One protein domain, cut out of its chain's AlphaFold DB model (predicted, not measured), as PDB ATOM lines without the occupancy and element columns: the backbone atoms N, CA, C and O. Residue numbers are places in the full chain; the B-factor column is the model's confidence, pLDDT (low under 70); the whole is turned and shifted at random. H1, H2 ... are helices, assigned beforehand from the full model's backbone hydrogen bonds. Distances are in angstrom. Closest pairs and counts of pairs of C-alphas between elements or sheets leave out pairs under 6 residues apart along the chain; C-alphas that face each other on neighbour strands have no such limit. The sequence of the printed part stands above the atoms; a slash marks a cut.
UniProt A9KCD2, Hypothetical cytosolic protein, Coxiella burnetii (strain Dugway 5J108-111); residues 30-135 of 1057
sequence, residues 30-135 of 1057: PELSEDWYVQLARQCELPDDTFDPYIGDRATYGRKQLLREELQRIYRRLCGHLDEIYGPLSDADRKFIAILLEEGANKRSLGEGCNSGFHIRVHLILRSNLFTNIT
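What this domain is: This is residues 30 to 135 of the 1057 residues of the protein "Hypothetical cytosolic protein" of Coxiella burnetii (strain Dugway 5J108-111) (UniProt A9KCD2). Three long helices, H3, H5 and H6, form an up-and-down bundle, each running against the one before, their centres in a triangle. H1 packs steeply on H3, with short H2 and H4 near opposite ends of H3. The printed part has 106 residues with six named helices, H1 to H6 in chain order, and no named strand: all helix, compact, radius of gyration of the C-alphas 13.3 A, spans 39 by 28 by 24 A.

Where its parts are: H3, residues 64 to 78, spans 20.7 A from C-alpha 64 at (-24.836, -13.689, 17.836). H5, residues 91 to 105, spans 20.9 A; H6, residues 115 to 127, spans 18.4 A and ends at (-7.357, -19.810, 14.913). H1 is residues 36 to 43, H2 52 to 55, H4 83 to 86.

How they stand to each other: The hub H3 touches H6 (closest C-alphas Leu 67 and His 119, 6.2 A), H1 (Leu 40 and Tyr 75, 5.6 A) and, with residues 64 to 68 alone, H2 (Ile 55 and Lys 64, 5.2 A). H5 and H6 form a hairpin at 19 degrees. In H1, H3, H5 and H6 every O i to N i+4 pair is within hydrogen-bond range.

The domain as a whole: The printed part has no cut and no long link; pLDDT is under 70 at residues 106 to 113 and 133.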
ATOM      1  N   PRO A  30      -8.711   1.026  20.913       81.38
ATOM      2  CA  PRO A  30      -9.678   2.076  20.591       81.38
ATOM      3  C   PRO A  30     -11.130   1.616  20.772       81.38
ATOM      4  O   PRO A  30     -11.468   0.462  20.471       81.38
ATOM      5  N   GLU A  31     -12.001   2.516  21.233       85.19
ATOM      6  CA  GLU A  31     -13.442   2.262  21.239       85.19
ATOM      7  C   GLU A  31     -13.944   2.064  19.804       85.19
ATOM      8  O   GLU A  31     -13.551   2.771  18.875       85.19
ATOM      9  N   LEU A  32     -14.801   1.060  19.615       86.94
ATOM     10  CA  LEU A  32     -15.400   0.774  18.315       86.94
ATOM     11  C   LEU A  32     -16.598   1.695  18.095       86.94
ATOM     12  O   LEU A  32     -17.438   1.838  18.982       86.94
ATOM     13  N   SER A  33     -16.708   2.275  16.900       88.25
ATOM     14  CA  SER A  33     -17.907   3.009  16.489       88.25
ATOM     15  C   SER A  33     -19.118   2.075  16.402       88.25
ATOM     16  O   SER A  33     -18.965   0.868  16.228       88.25
ATOM     17  N   GLU A  34     -20.340   2.606  16.484       85.06
ATOM     18  CA  GLU A  34     -21.555   1.777  16.391       85.06
ATOM     19  C   GLU A  34     -21.672   1.023  15.050       85.06
ATOM     20  O   GLU A  34     -22.208  -0.086  15.005       85.06
ATOM     21  N   ASP A  35     -21.110   1.583  13.977       89.56
ATOM     22  CA  ASP A  35     -21.129   1.071  12.603       89.56
ATOM     23  C   ASP A  35     -19.885   0.242  12.222       89.56
ATOM     24  O   ASP A  35     -19.652  -0.016  11.039       89.56
ATOM     25  N   TRP A  36     -19.081  -0.210  13.196       93.38
ATOM     26  CA  TRP A  36     -17.826  -0.941  12.944       93.38
ATOM     27  C   TRP A  36     -17.989  -2.147  11.999       93.38
ATOM     28  O   TRP A  36     -17.080  -2.467  11.239       93.38
ATOM     29  N   TYR A  37     -19.146  -2.815  12.008       90.94
ATOM     30  CA  TYR A  37     -19.413  -3.982  11.162       90.94
ATOM     31  C   TYR A  37     -19.695  -3.599   9.699       90.94
ATOM     32  O   TYR A  37     -19.341  -4.352   8.794       90.94
ATOM     33  N   VAL A  38     -20.255  -2.409   9.452       91.44
ATOM     34  CA  VAL A  38     -20.375  -1.828   8.102       91.44
ATOM     35  C   VAL A  38     -18.986  -1.464   7.587       91.44
ATOM     36  O   VAL A  38     -18.636  -1.738   6.442       91.44
ATOM     37  N   GLN A  39     -18.145  -0.900   8.455       92.75
ATOM     38  CA  GLN A  39     -16.758  -0.603   8.108       92.75
ATOM     39  C   GLN A  39     -15.949  -1.878   7.839       92.75
ATOM     40  O   GLN A  39     -15.162  -1.895   6.897       92.75
ATOM     41  N   LEU A  40     -16.175  -2.957   8.598       93.44
ATOM     42  CA  LEU A  40     -15.602  -4.276   8.317       93.44
ATOM     43  C   LEU A  40     -16.010  -4.774   6.926       93.44
ATOM     44  O   LEU A  40     -15.149  -5.220   6.175       93.44
ATOM     45  N   ALA A  41     -17.293  -4.663   6.562       90.75
ATOM     46  CA  ALA A  41     -17.761  -5.073   5.239       90.75
ATOM     47  C   ALA A  41     -17.024  -4.303   4.138       90.75
ATOM     48  O   ALA A  41     -16.468  -4.913   3.230       90.75
ATOM     49  N   ARG A  42     -16.895  -2.980   4.284       91.69
ATOM     50  CA  ARG A  42     -16.151  -2.129   3.340       91.69
ATOM     51  C   ARG A  42     -14.665  -2.470   3.254       91.69
ATOM     52  O   ARG A  42     -14.123  -2.477   2.156       91.69
ATOM     53  N   GLN A  43     -14.013  -2.771   4.381       88.75
ATOM     54  CA  GLN A  43     -12.611  -3.221   4.411       88.75
ATOM     55  C   GLN A  43     -12.408  -4.549   3.670       88.75
ATOM     56  O   GLN A  43     -11.326  -4.801   3.148       88.75
ATOM     57  N   CYS A  44     -13.442  -5.387   3.614       88.50
ATOM     58  CA  CYS A  44     -13.439  -6.648   2.884       88.50
ATOM     59  C   CYS A  44     -14.060  -6.545   1.481       88.50
ATOM     60  O   CYS A  44     -14.254  -7.577   0.850       88.50
ATOM     61  N   GLU A  45     -14.383  -5.337   1.001       89.44
ATOM     62  CA  GLU A  45     -15.064  -5.103  -0.284       89.44
ATOM     63  C   GLU A  45     -16.431  -5.819  -0.406       89.44
ATOM     64  O   GLU A  45     -16.893  -6.157  -1.496       89.44
ATOM     65  N   LEU A  46     -17.109  -6.024   0.726       87.62
ATOM     66  CA  LEU A  46     -18.416  -6.673   0.834       87.62
ATOM     67  C   LEU A  46     -19.555  -5.640   0.909       87.62
ATOM     68  O   LEU A  46     -19.341  -4.525   1.389       87.62
ATOM     69  N   PRO A  47     -20.788  -5.999   0.493       88.62
ATOM     70  CA  PRO A  47     -21.969  -5.162   0.706       88.62
ATOM     71  C   PRO A  47     -22.145  -4.752   2.176       88.62
ATOM     72  O   PRO A  47     -21.960  -5.575   3.072       88.62
ATOM     73  N   ASP A  48     -22.552  -3.506   2.429       89.75
ATOM     74  CA  ASP A  48     -22.709  -2.953   3.787       89.75
ATOM     75  C   ASP A  48     -23.640  -3.802   4.688       89.75
ATOM     76  O   ASP A  48     -23.440  -3.863   5.899       89.75
ATOM     77  N   ASP A  49     -24.623  -4.500   4.106       86.38
ATOM     78  CA  ASP A  49     -25.610  -5.344   4.797       86.38
ATOM     79  C   ASP A  49     -25.168  -6.811   4.983       86.38
ATOM     80  O   ASP A  49     -25.941  -7.648   5.456       86.38
ATOM     81  N   THR A  50     -23.923  -7.152   4.632       86.50
ATOM     82  CA  THR A  50     -23.419  -8.540   4.625       86.50
ATOM     83  C   THR A  50     -23.556  -9.238   5.979       86.50
ATOM     84  O   THR A  50     -23.941 -10.408   6.040       86.50
ATOM     85  N   PHE A  51     -23.266  -8.534   7.077       88.81
ATOM     86  CA  PHE A  51     -23.261  -9.117   8.425       88.81
ATOM     87  C   PHE A  51     -24.594  -8.967   9.176       88.81
ATOM     88  O   PHE A  51     -24.801  -9.645  10.189       88.81
ATOM     89  N   ASP A  52     -25.527  -8.154   8.671       86.12
ATOM     90  CA  ASP A  52     -26.834  -7.907   9.299       86.12
ATOM     91  C   ASP A  52     -27.631  -9.190   9.600       86.12
ATOM     92  O   ASP A  52     -28.195  -9.285  10.697       86.12
ATOM     93  N   PRO A  53     -27.659 -10.217   8.721       83.56
ATOM     94  CA  PRO A  53     -28.364 -11.468   9.003       83.56
ATOM     95  C   PRO A  53     -27.819 -12.242  10.213       83.56
ATOM     96  O   PRO A  53     -28.544 -13.047  10.800       83.56
ATOM     97  N   TYR A  54     -26.557 -12.008  10.586       85.38
ATOM     98  CA  TYR A  54     -25.828 -12.797  11.577       85.38
ATOM     99  C   TYR A  54     -25.710 -12.097  12.936       85.38
ATOM    100  O   TYR A  54     -25.865 -12.743  13.975       85.38
ATOM    101  N   ILE A  55     -25.438 -10.786  12.931       88.19
ATOM    102  CA  ILE A  55     -25.169  -9.996  14.147       88.19
ATOM    103  C   ILE A  55     -26.068  -8.764  14.310       88.19
ATOM    104  O   ILE A  55     -26.024  -8.133  15.368       88.19
ATOM    105  N   GLY A  56     -26.877  -8.422  13.303       84.44
ATOM    106  CA  GLY A  56     -27.780  -7.274  13.355       84.44
ATOM    107  C   GLY A  56     -28.937  -7.466  14.341       84.44
ATOM    108  O   GLY A  56     -29.184  -8.558  14.860       84.44
ATOM    109  N   ASP A  57     -29.710  -6.406  14.573       85.19
ATOM    110  CA  ASP A  57     -30.801  -6.412  15.561       85.19
ATOM    111  C   ASP A  57     -31.877  -7.466  15.275       85.19
ATOM    112  O   ASP A  57     -32.485  -8.021  16.192       85.19
ATOM    113  N   ARG A  58     -32.090  -7.775  13.990       82.62
ATOM    114  CA  ARG A  58     -33.061  -8.775  13.521       82.62
ATOM    115  C   ARG A  58     -32.491 -10.196  13.455       82.62
ATOM    116  O   ARG A  58     -33.242 -11.119  13.139       82.62
ATOM    117  N   ALA A  59     -31.202 -10.394  13.738       83.88
ATOM    118  CA  ALA A  59     -30.577 -11.709  13.691       83.88
ATOM    119  C   ALA A  59     -31.123 -12.619  14.805       83.88
ATOM    120  O   ALA A  59     -31.093 -12.283  15.993       83.88
ATOM    121  N   THR A  60     -31.591 -13.807  14.416       83.12
ATOM    122  CA  THR A  60     -32.141 -14.832  15.323       83.12
ATOM    123  C   THR A  60     -31.090 -15.840  15.791       83.12
ATOM    124  O   THR A  60     -31.405 -16.776  16.528       83.12
ATOM    125  N   TYR A  61     -29.832 -15.671  15.378       85.81
ATOM    126  CA  TYR A  61     -28.761 -16.598  15.710       85.81
ATOM    127  C   TYR A  61     -28.467 -16.612  17.216       85.81
ATOM    128  O   TYR A  61     -28.057 -15.609  17.801       85.81
ATOM    129  N   GLY A  62     -28.623 -17.778  17.854       83.69
ATOM    130  CA  GLY A  62     -28.491 -17.918  19.309       83.69
ATOM    131  C   GLY A  62     -27.103 -17.588  19.874       83.69
ATOM    132  O   GLY A  62     -26.988 -17.322  21.065       83.69
ATOM    133  N   ARG A  63     -26.053 -17.571  19.040       86.19
ATOM    134  CA  ARG A  63     -24.677 -17.205  19.429       86.19
ATOM    135  C   ARG A  63     -24.214 -15.878  18.814       86.19
ATOM    136  O   ARG A  63     -23.014 -15.663  18.663       86.19
ATOM    137  N   LYS A  64     -25.149 -14.982  18.469       88.81
ATOM    138  CA  LYS A  64     -24.836 -13.689  17.836       88.81
ATOM    139  C   LYS A  64     -23.836 -12.837  18.618       88.81
ATOM    140  O   LYS A  64     -23.017 -12.182  17.998       88.81
ATOM    141  N   GLN A  65     -23.882 -12.860  19.953       89.75
ATOM    142  CA  GLN A  65     -22.994 -12.050  20.793       89.75
ATOM    143  C   GLN A  65     -21.534 -12.505  20.672       89.75
ATOM    144  O   GLN A  65     -20.667 -11.683  20.406       89.75
ATOM    145  N   LEU A  66     -21.289 -13.815  20.765       88.88
ATOM    146  CA  LEU A  66     -19.954 -14.384  20.576       88.88
ATOM    147  C   LEU A  66     -19.433 -14.109  19.158       88.88
ATOM    148  O   LEU A  66     -18.324 -13.619  18.994       88.88
ATOM    149  N   LEU A  67     -20.267 -14.332  18.137       90.25
ATOM    150  CA  LEU A  67     -19.905 -14.026  16.750       90.25
ATOM    151  C   LEU A  67     -19.578 -12.536  16.559       90.25
ATOM    152  O   LEU A  67     -18.676 -12.187  15.801       90.25
ATOM    153  N   ARG A  68     -20.302 -11.649  17.251       91.38
ATOM    154  CA  ARG A  68     -20.047 -10.207  17.245       91.38
ATOM    155  C   ARG A  68     -18.667  -9.896  17.816       91.38
ATOM    156  O   ARG A  68     -17.911  -9.186  17.166       91.38
ATOM    157  N   GLU A  69     -18.336 -10.439  18.981       90.50
ATOM    158  CA  GLU A  69     -17.028 -10.269  19.634       90.50
ATOM    159  C   GLU A  69     -15.882 -10.803  18.759       90.50
ATOM    160  O   GLU A  69     -14.856 -10.144  18.583       90.50
ATOM    161  N   GLU A  70     -16.080 -11.961  18.132       90.75
ATOM    162  CA  GLU A  70     -15.108 -12.564  17.220       90.75
ATOM    163  C   GLU A  70     -14.882 -11.720  15.951       90.75
ATOM    164  O   GLU A  70     -13.742 -11.460  15.564       90.75
ATOM    165  N   LEU A  71     -15.950 -11.208  15.332       93.12
ATOM    166  CA  LEU A  71     -15.844 -10.294  14.190       93.12
ATOM    167  C   LEU A  71     -15.221  -8.946  14.574       93.12
ATOM    168  O   LEU A  71     -14.478  -8.374  13.778       93.12
ATOM    169  N   GLN A  72     -15.471  -8.446  15.787       92.44
ATOM    170  CA  GLN A  72     -14.810  -7.242  16.297       92.44
ATOM    171  C   GLN A  72     -13.299  -7.435  16.399       92.44
ATOM    172  O   GLN A  72     -12.549  -6.534  16.023       92.44
ATOM    173  N   ARG A  73     -12.834  -8.604  16.856       90.69
ATOM    174  CA  ARG A  73     -11.401  -8.942  16.854       90.69
ATOM    175  C   ARG A  73     -10.826  -8.933  15.443       90.69
ATOM    176  O   ARG A  73      -9.773  -8.333  15.227       90.69
ATOM    177  N   ILE A  74     -11.535  -9.517  14.476       92.44
ATOM    178  CA  ILE A  74     -11.100  -9.504  13.071       92.44
ATOM    179  C   ILE A  74     -11.031  -8.079  12.519       92.44
ATOM    180  O   ILE A  74     -10.033  -7.702  11.907       92.44
ATOM    181  N   TYR A  75     -12.038  -7.255  12.794       93.94
ATOM    182  CA  TYR A  75     -12.038  -5.852  12.397       93.94
ATOM    183  C   TYR A  75     -10.868  -5.074  13.016       93.94
ATOM    184  O   TYR A  75     -10.141  -4.383  12.301       93.94
ATOM    185  N   ARG A  76     -10.621  -5.229  14.325       91.44
ATOM    186  CA  ARG A  76      -9.473  -4.611  15.010       91.44
ATOM    187  C   ARG A  76      -8.144  -5.056  14.392       91.44
ATOM    188  O   ARG A  76      -7.256  -4.223  14.222       91.44
ATOM    189  N   ARG A  77      -8.022  -6.332  14.008       90.19
ATOM    190  CA  ARG A  77      -6.845  -6.860  13.302       90.19
ATOM    191  C   ARG A  77      -6.647  -6.193  11.944       90.19
ATOM    192  O   ARG A  77      -5.546  -5.737  11.659       90.19
ATOM    193  N   LEU A  78      -7.698  -6.095  11.128       91.50
ATOM    194  CA  LEU A  78      -7.639  -5.436   9.817       91.50
ATOM    195  C   LEU A  78      -7.327  -3.937   9.937       91.50
ATOM    196  O   LEU A  78      -6.610  -3.395   9.102       91.50
ATOM    197  N   CYS A  79      -7.775  -3.266  10.997       90.00
ATOM    198  CA  CYS A  79      -7.430  -1.861  11.246       90.00
ATOM    199  C   CYS A  79      -5.994  -1.655  11.763       90.00
ATOM    200  O   CYS A  79      -5.569  -0.516  11.926       90.00
ATOM    201  N   GLY A  80      -5.246  -2.729  12.038       88.12
ATOM    202  CA  GLY A  80      -3.896  -2.663  12.602       88.12
ATOM    203  C   GLY A  80      -3.850  -2.435  14.117       88.12
ATOM    204  O   GLY A  80      -2.772  -2.352  14.698       88.12
ATOM    205  N   HIS A  81      -4.998  -2.400  14.805       89.00
ATOM    206  CA  HIS A  81      -5.060  -2.179  16.259       89.00
ATOM    207  C   HIS A  81      -4.414  -3.309  17.078       89.00
ATOM    208  O   HIS A  81      -4.191  -3.146  18.270       89.00
ATOM    209  N   LEU A  82      -4.149  -4.462  16.456       86.81
ATOM    210  CA  LEU A  82      -3.515  -5.622  17.089       86.81
ATOM    211  C   LEU A  82      -2.111  -5.907  16.519       86.81
ATOM    212  O   LEU A  82      -1.544  -6.968  16.785       86.81
ATOM    213  N   ASP A  83      -1.540  -4.984  15.735       85.00
ATOM    214  CA  ASP A  83      -0.229  -5.163  15.094       85.00
ATOM    215  C   ASP A  83       0.920  -5.216  16.110       85.00
ATOM    216  O   ASP A  83       1.915  -5.898  15.876       85.00
ATOM    217  N   GLU A  84       0.771  -4.579  17.274       79.25
ATOM    218  CA  GLU A  84       1.747  -4.689  18.368       79.25
ATOM    219  C   GLU A  84       1.826  -6.114  18.936       79.25
ATOM    220  O   GLU A  84       2.897  -6.577  19.331       79.25
ATOM    221  N   ILE A  85       0.701  -6.835  18.932       76.12
ATOM    222  CA  ILE A  85       0.584  -8.188  19.487       76.12
ATOM    223  C   ILE A  85       1.018  -9.233  18.454       76.12
ATOM    224  O   ILE A  85       1.807 -10.135  18.752       76.12
ATOM    225  N   TYR A  86       0.492  -9.116  17.233       77.25
ATOM    226  CA  TYR A  86       0.573 -10.154  16.201       77.25
ATOM    227  C   TYR A  86       1.467  -9.779  15.008       77.25
ATOM    228  O   TYR A  86       1.643 -10.596  14.108       77.25
ATOM    229  N   GLY A  87       2.043  -8.574  14.987       76.31
ATOM    230  CA  GLY A  87       2.756  -8.017  13.833       76.31
ATOM    231  C   GLY A  87       1.803  -7.470  12.760       76.31
ATOM    232  O   GLY A  87       0.631  -7.838  12.749       76.31
ATOM    233  N   PRO A  88       2.255  -6.600  11.845       82.50
ATOM    234  CA  PRO A  88       1.403  -6.058  10.786       82.50
ATOM    235  C   PRO A  88       0.941  -7.140   9.801       82.50
ATOM    236  O   PRO A  88       1.728  -7.997   9.404       82.50
ATOM    237  N   LEU A  89      -0.329  -7.087   9.386       84.00
ATOM    238  CA  LEU A  89      -0.850  -7.952   8.318       84.00
ATOM    239  C   LEU A  89      -0.334  -7.517   6.942       84.00
ATOM    240  O   LEU A  89      -0.418  -6.332   6.600       84.00
ATOM    241  N   SER A  90       0.094  -8.480   6.122       82.62
ATOM    242  CA  SER A  90       0.384  -8.232   4.708       82.62
ATOM    243  C   SER A  90      -0.901  -8.014   3.896       82.62
ATOM    244  O   SER A  90      -1.996  -8.410   4.305       82.62
ATOM    245  N   ASP A  91      -0.785  -7.429   2.700       83.06
ATOM    246  CA  ASP A  91      -1.926  -7.281   1.781       83.06
ATOM    247  C   ASP A  91      -2.526  -8.633   1.368       83.06
ATOM    248  O   ASP A  91      -3.733  -8.741   1.145       83.06
ATOM    249  N   ALA A  92      -1.694  -9.675   1.283       80.06
ATOM    250  CA  ALA A  92      -2.147 -11.031   0.999       80.06
ATOM    251  C   ALA A  92      -2.991 -11.588   2.155       80.06
ATOM    252  O   ALA A  92      -4.060 -12.141   1.905       80.06
ATOM    253  N   ASP A  93      -2.572 -11.369   3.405       84.12
ATOM    254  CA  ASP A  93      -3.320 -11.808   4.591       84.12
ATOM    255  C   ASP A  93      -4.657 -11.073   4.720       84.12
ATOM    256  O   ASP A  93      -5.685 -11.680   5.017       84.12
ATOM    257  N   ARG A  94      -4.662  -9.761   4.444       87.50
ATOM    258  CA  ARG A  94      -5.883  -8.938   4.424       87.50
ATOM    259  C   ARG A  94      -6.882  -9.471   3.400       87.50
ATOM    260  O   ARG A  94      -8.051  -9.668   3.732       87.50
ATOM    261  N   LYS A  95      -6.414  -9.768   2.181       86.44
ATOM    262  CA  LYS A  95      -7.232 -10.394   1.131       86.44
ATOM    263  C   LYS A  95      -7.711 -11.785   1.528       86.44
ATOM    264  O   LYS A  95      -8.863 -12.114   1.280       86.44
ATOM    265  N   PHE A  96      -6.864 -12.589   2.164       85.06
ATOM    266  CA  PHE A  96      -7.235 -13.923   2.626       85.06
ATOM    267  C   PHE A  96      -8.358 -13.880   3.675       85.06
ATOM    268  O   PHE A  96      -9.343 -14.603   3.539       85.06
ATOM    269  N   ILE A  97      -8.268 -12.983   4.669       88.31
ATOM    270  CA  ILE A  97      -9.353 -12.746   5.638       88.31
ATOM    271  C   ILE A  97     -10.637 -12.326   4.915       88.31
ATOM    272  O   ILE A  97     -11.702 -12.874   5.201       88.31
ATOM    273  N   ALA A  98     -10.541 -11.378   3.976       88.00
ATOM    274  CA  ALA A  98     -11.693 -10.892   3.221       88.00
ATOM    275  C   ALA A  98     -12.381 -12.018   2.434       88.00
ATOM    276  O   ALA A  98     -13.593 -12.176   2.555       88.00
ATOM    277  N   ILE A  99     -11.615 -12.857   1.727       84.81
ATOM    278  CA  ILE A  99     -12.130 -14.019   0.984       84.81
ATOM    279  C   ILE A  99     -12.844 -14.998   1.923       84.81
ATOM    280  O   ILE A  99     -13.945 -15.451   1.622       84.81
ATOM    281  N   LEU A 100     -12.264 -15.312   3.086       83.19
ATOM    282  CA  LEU A 100     -12.888 -16.247   4.027       83.19
ATOM    283  C   LEU A 100     -14.197 -15.708   4.624       83.19
ATOM    284  O   LEU A 100     -15.145 -16.478   4.827       83.19
ATOM    285  N   LEU A 101     -14.262 -14.400   4.894       88.50
ATOM    286  CA  LEU A 101     -15.490 -13.734   5.326       88.50
ATOM    287  C   LEU A 101     -16.527 -13.685   4.199       88.50
ATOM    288  O   LEU A 101     -17.697 -13.973   4.454       88.50
ATOM    289  N   GLU A 102     -16.106 -13.394   2.965       84.12
ATOM    290  CA  GLU A 102     -16.959 -13.405   1.775       84.12
ATOM    291  C   GLU A 102     -17.591 -14.781   1.572       84.12
ATOM    292  O   GLU A 102     -18.812 -14.902   1.536       84.12
ATOM    293  N   GLU A 103     -16.780 -15.837   1.491       75.19
ATOM    294  CA  GLU A 103     -17.252 -17.206   1.274       75.19
ATOM    295  C   GLU A 103     -18.248 -17.658   2.341       75.19
ATOM    296  O   GLU A 103     -19.182 -18.409   2.048       75.19
ATOM    297  N   GLY A 104     -18.031 -17.229   3.586       70.00
ATOM    298  CA  GLY A 104     -18.908 -17.551   4.699       70.00
ATOM    299  C   GLY A 104     -20.216 -16.760   4.703       70.00
ATOM    300  O   GLY A 104     -21.231 -17.284   5.167       70.00
ATOM    301  N   ALA A 105     -20.201 -15.529   4.193       71.44
ATOM    302  CA  ALA A 105     -21.374 -14.664   4.127       71.44
ATOM    303  C   ALA A 105     -22.160 -14.797   2.808       71.44
ATOM    304  O   ALA A 105     -23.321 -14.383   2.719       71.44
ATOM    305  N   ASN A 106     -21.558 -15.386   1.769       66.69
ATOM    306  CA  ASN A 106     -22.171 -15.509   0.456       66.69
ATOM    307  C   ASN A 106     -23.352 -16.494   0.481       66.69
ATOM    308  O   ASN A 106     -23.201 -17.709   0.593       66.69
ATOM    309  N   LYS A 107     -24.564 -15.963   0.298       57.62
ATOM    310  CA  LYS A 107     -25.832 -16.714   0.311       57.62
ATOM    311  C   LYS A 107     -25.957 -17.770  -0.801       57.62
ATOM    312  O   LYS A 107     -26.892 -18.562  -0.767       57.62
ATOM    313  N   ARG A 108     -25.081 -17.760  -1.817       50.69
ATOM    314  CA  ARG A 108     -25.145 -18.688  -2.965       50.69
ATOM    315  C   ARG A 108     -24.459 -20.034  -2.723       50.69
ATOM    316  O   ARG A 108     -24.839 -21.002  -3.372       50.69
ATOM    317  N   SER A 109     -23.465 -20.108  -1.836       47.56
ATOM    318  CA  SER A 109     -22.701 -21.341  -1.571       47.56
ATOM    319  C   SER A 109     -23.404 -22.274  -0.576       47.56
ATOM    320  O   SER A 109     -23.156 -23.477  -0.569       47.56
ATOM    321  N   LEU A 110     -24.322 -21.744   0.231       45.00
ATOM    322  CA  LEU A 110     -25.118 -22.476   1.210       45.00
ATOM    323  C   LEU A 110     -26.542 -21.930   1.128       45.00
ATOM    324  O   LEU A 110     -26.750 -20.751   1.411       45.00
ATOM    325  N   GLY A 111     -27.507 -22.759   0.710       44.00
ATOM    326  CA  GLY A 111     -28.920 -22.374   0.680       44.00
ATOM    327  C   GLY A 111     -29.304 -21.706   2.000       44.00
ATOM    328  O   GLY A 111     -29.131 -22.314   3.046       44.00
ATOM    329  N   GLU A 112     -29.710 -20.438   1.936       44.12
ATOM    330  CA  GLU A 112     -30.071 -19.594   3.084       44.12
ATOM    331  C   GLU A 112     -29.168 -19.745   4.330       44.12
ATOM    332  O   GLU A 112     -29.484 -20.466   5.270       44.12
ATOM    333  N   GLY A 113     -28.068 -18.984   4.389       56.56
ATOM    334  CA  GLY A 113     -27.561 -18.424   5.652       56.56
ATOM    335  C   GLY A 113     -27.364 -19.408   6.809       56.56
ATOM    336  O   GLY A 113     -27.934 -19.226   7.887       56.56
ATOM    337  N   CYS A 114     -26.523 -20.432   6.633       77.44
ATOM    338  CA  CYS A 114     -26.113 -21.256   7.765       77.44
ATOM    339  C   CYS A 114     -25.265 -20.427   8.751       77.44
ATOM    340  O   CYS A 114     -24.042 -20.335   8.629       77.44
ATOM    341  N   ASN A 115     -25.921 -19.822   9.748       83.56
ATOM    342  CA  ASN A 115     -25.281 -18.965  10.748       83.56
ATOM    343  C   ASN A 115     -24.170 -19.687  11.525       83.56
ATOM    344  O   ASN A 115     -23.146 -19.085  11.841       83.56
ATOM    345  N   SER A 116     -24.336 -20.986  11.814       83.81
ATOM    346  CA  SER A 116     -23.280 -21.782  12.449       83.81
ATOM    347  C   SER A 116     -22.103 -22.045  11.509       83.81
ATOM    348  O   SER A 116     -20.967 -22.011  11.966       83.81
ATOM    349  N   GLY A 117     -22.346 -22.252  10.212       84.06
ATOM    350  CA  GLY A 117     -21.288 -22.420   9.214       84.06
ATOM    351  C   GLY A 117     -20.444 -21.156   9.062       84.06
ATOM    352  O   GLY A 117     -19.216 -21.233   9.081       84.06
ATOM    353  N   PHE A 118     -21.086 -19.986   9.008       86.62
ATOM    354  CA  PHE A 118     -20.382 -18.702   9.023       86.62
ATOM    355  C   PHE A 118     -19.555 -18.519  10.305       86.62
ATOM    356  O   PHE A 118     -18.371 -18.204  10.229       86.62
ATOM    357  N   HIS A 119     -20.129 -18.812  11.477       88.31
ATOM    358  CA  HIS A 119     -19.413 -18.710  12.752       88.31
ATOM    359  C   HIS A 119     -18.202 -19.650  12.825       88.31
ATOM    360  O   HIS A 119     -17.142 -19.237  13.277       88.31
ATOM    361  N   ILE A 120     -18.302 -20.884  12.317       86.50
ATOM    362  CA  ILE A 120     -17.142 -21.785  12.263       86.50
ATOM    363  C   ILE A 120     -16.033 -21.193  11.379       86.50
ATOM    364  O   ILE A 120     -14.868 -21.294  11.746       86.50
ATOM    365  N   ARG A 121     -16.358 -20.539  10.251       87.25
ATOM    366  CA  ARG A 121     -15.352 -19.862   9.405       87.25
ATOM    367  C   ARG A 121     -14.692 -18.690  10.119       87.25
ATOM    368  O   ARG A 121     -13.473 -18.581  10.074       87.25
ATOM    369  N   VAL A 122     -15.472 -17.862  10.812       90.00
ATOM    370  CA  VAL A 122     -14.936 -16.782  11.658       90.00
ATOM    371  C   VAL A 122     -13.980 -17.348  12.710       90.00
ATOM    372  O   VAL A 122     -12.865 -16.855  12.865       90.00
ATOM    373  N   HIS A 123     -14.355 -18.456  13.347       87.69
ATOM    374  CA  HIS A 123     -13.509 -19.119  14.329       87.69
ATOM    375  C   HIS A 123     -12.228 -19.712  13.711       87.69
ATOM    376  O   HIS A 123     -11.169 -19.668  14.334       87.69
ATOM    377  N   LEU A 124     -12.287 -20.229  12.479       84.06
ATOM    378  CA  LEU A 124     -11.101 -20.677  11.734       84.06
ATOM    379  C   LEU A 124     -10.159 -19.512  11.410       84.06
ATOM    380  O   LEU A 124      -8.952 -19.661  11.565       84.06
ATOM    381  N   ILE A 125     -10.687 -18.338  11.038       87.62
ATOM    382  CA  ILE A 125      -9.867 -17.130  10.851       87.62
ATOM    383  C   ILE A 125      -9.139 -16.790  12.155       87.62
ATOM    384  O   ILE A 125      -7.925 -16.598  12.144       87.62
ATOM    385  N   LEU A 126      -9.851 -16.776  13.284       86.25
ATOM    386  CA  LEU A 126      -9.265 -16.472  14.594       86.25
ATOM    387  C   LEU A 126      -8.268 -17.522  15.095       86.25
ATOM    388  O   LEU A 126      -7.434 -17.206  15.938       86.25
ATOM    389  N   ARG A 127      -8.341 -18.762  14.605       78.94
ATOM    390  CA  ARG A 127      -7.357 -19.810  14.913       78.94
ATOM    391  C   ARG A 127      -6.202 -19.882  13.926       78.94
ATOM    392  O   ARG A 127      -5.228 -20.567  14.210       78.94
ATOM    393  N   SER A 128      -6.301 -19.189  12.796       77.94
ATOM    394  CA  SER A 128      -5.227 -19.146  11.814       77.94
ATOM    395  C   SER A 128      -3.986 -18.436  12.363       77.94
ATOM    396  O   SER A 128      -4.048 -17.646  13.313       77.94
ATOM    397  N   ASN A 129      -2.864 -18.626  11.670       73.25
ATOM    398  CA  ASN A 129      -1.585 -17.984  11.974       73.25
ATOM    399  C   ASN A 129      -1.597 -16.441  11.978       73.25
ATOM    400  O   ASN A 129      -0.618 -15.817  12.393       73.25
ATOM    401  N   LEU A 130      -2.710 -15.826  11.565       77.88
ATOM    402  CA  LEU A 130      -2.944 -14.381  11.564       77.88
ATOM    403  C   LEU A 130      -3.257 -13.810  12.956       77.88
ATOM    404  O   LEU A 130      -3.061 -12.610  13.174       77.88
ATOM    405  N   PHE A 131      -3.735 -14.656  13.875       77.56
ATOM    406  CA  PHE A 131      -4.123 -14.310  15.252       77.56
ATOM    407  C   PHE A 131      -3.329 -15.094  16.304       77.56
ATOM    408  O   PHE A 131      -3.605 -15.005  17.500       77.56
ATOM    409  N   THR A 132      -2.314 -15.850  15.885       70.00
ATOM    410  CA  THR A 132      -1.393 -16.525  16.795       70.00
ATOM    411  C   THR A 132      -0.017 -15.877  16.696       70.00
ATOM    412  O   THR A 132       0.622 -15.831  15.645       70.00
ATOM    413  N   ASN A 133       0.487 -15.369  17.818       69.44
ATOM    414  CA  ASN A 133       1.913 -15.111  17.967       69.44
ATOM    415  C   ASN A 133       2.477 -16.267  18.787       69.44
ATOM    416  O   ASN A 133       2.272 -16.320  20.001       69.44
ATOM    417  N   ILE A 134       3.106 -17.232  18.109       74.56
ATOM    418  CA  ILE A 134       3.771 -18.348  18.779       74.56
ATOM    419  C   ILE A 134       4.951 -17.752  19.545       74.56
ATOM    420  O   ILE A 134       5.984 -17.410  18.977       74.56
ATOM    421  N   THR A 135       4.746 -17.574  20.842       74.00
ATOM    422  CA  THR A 135       5.679 -16.950  21.784       74.00
ATOM    423  C   THR A 135       6.185 -17.943  22.816       74.00
ATOM    424  O   THR A 135       7.124 -17.632  23.543       74.00
TER     425      THR A 135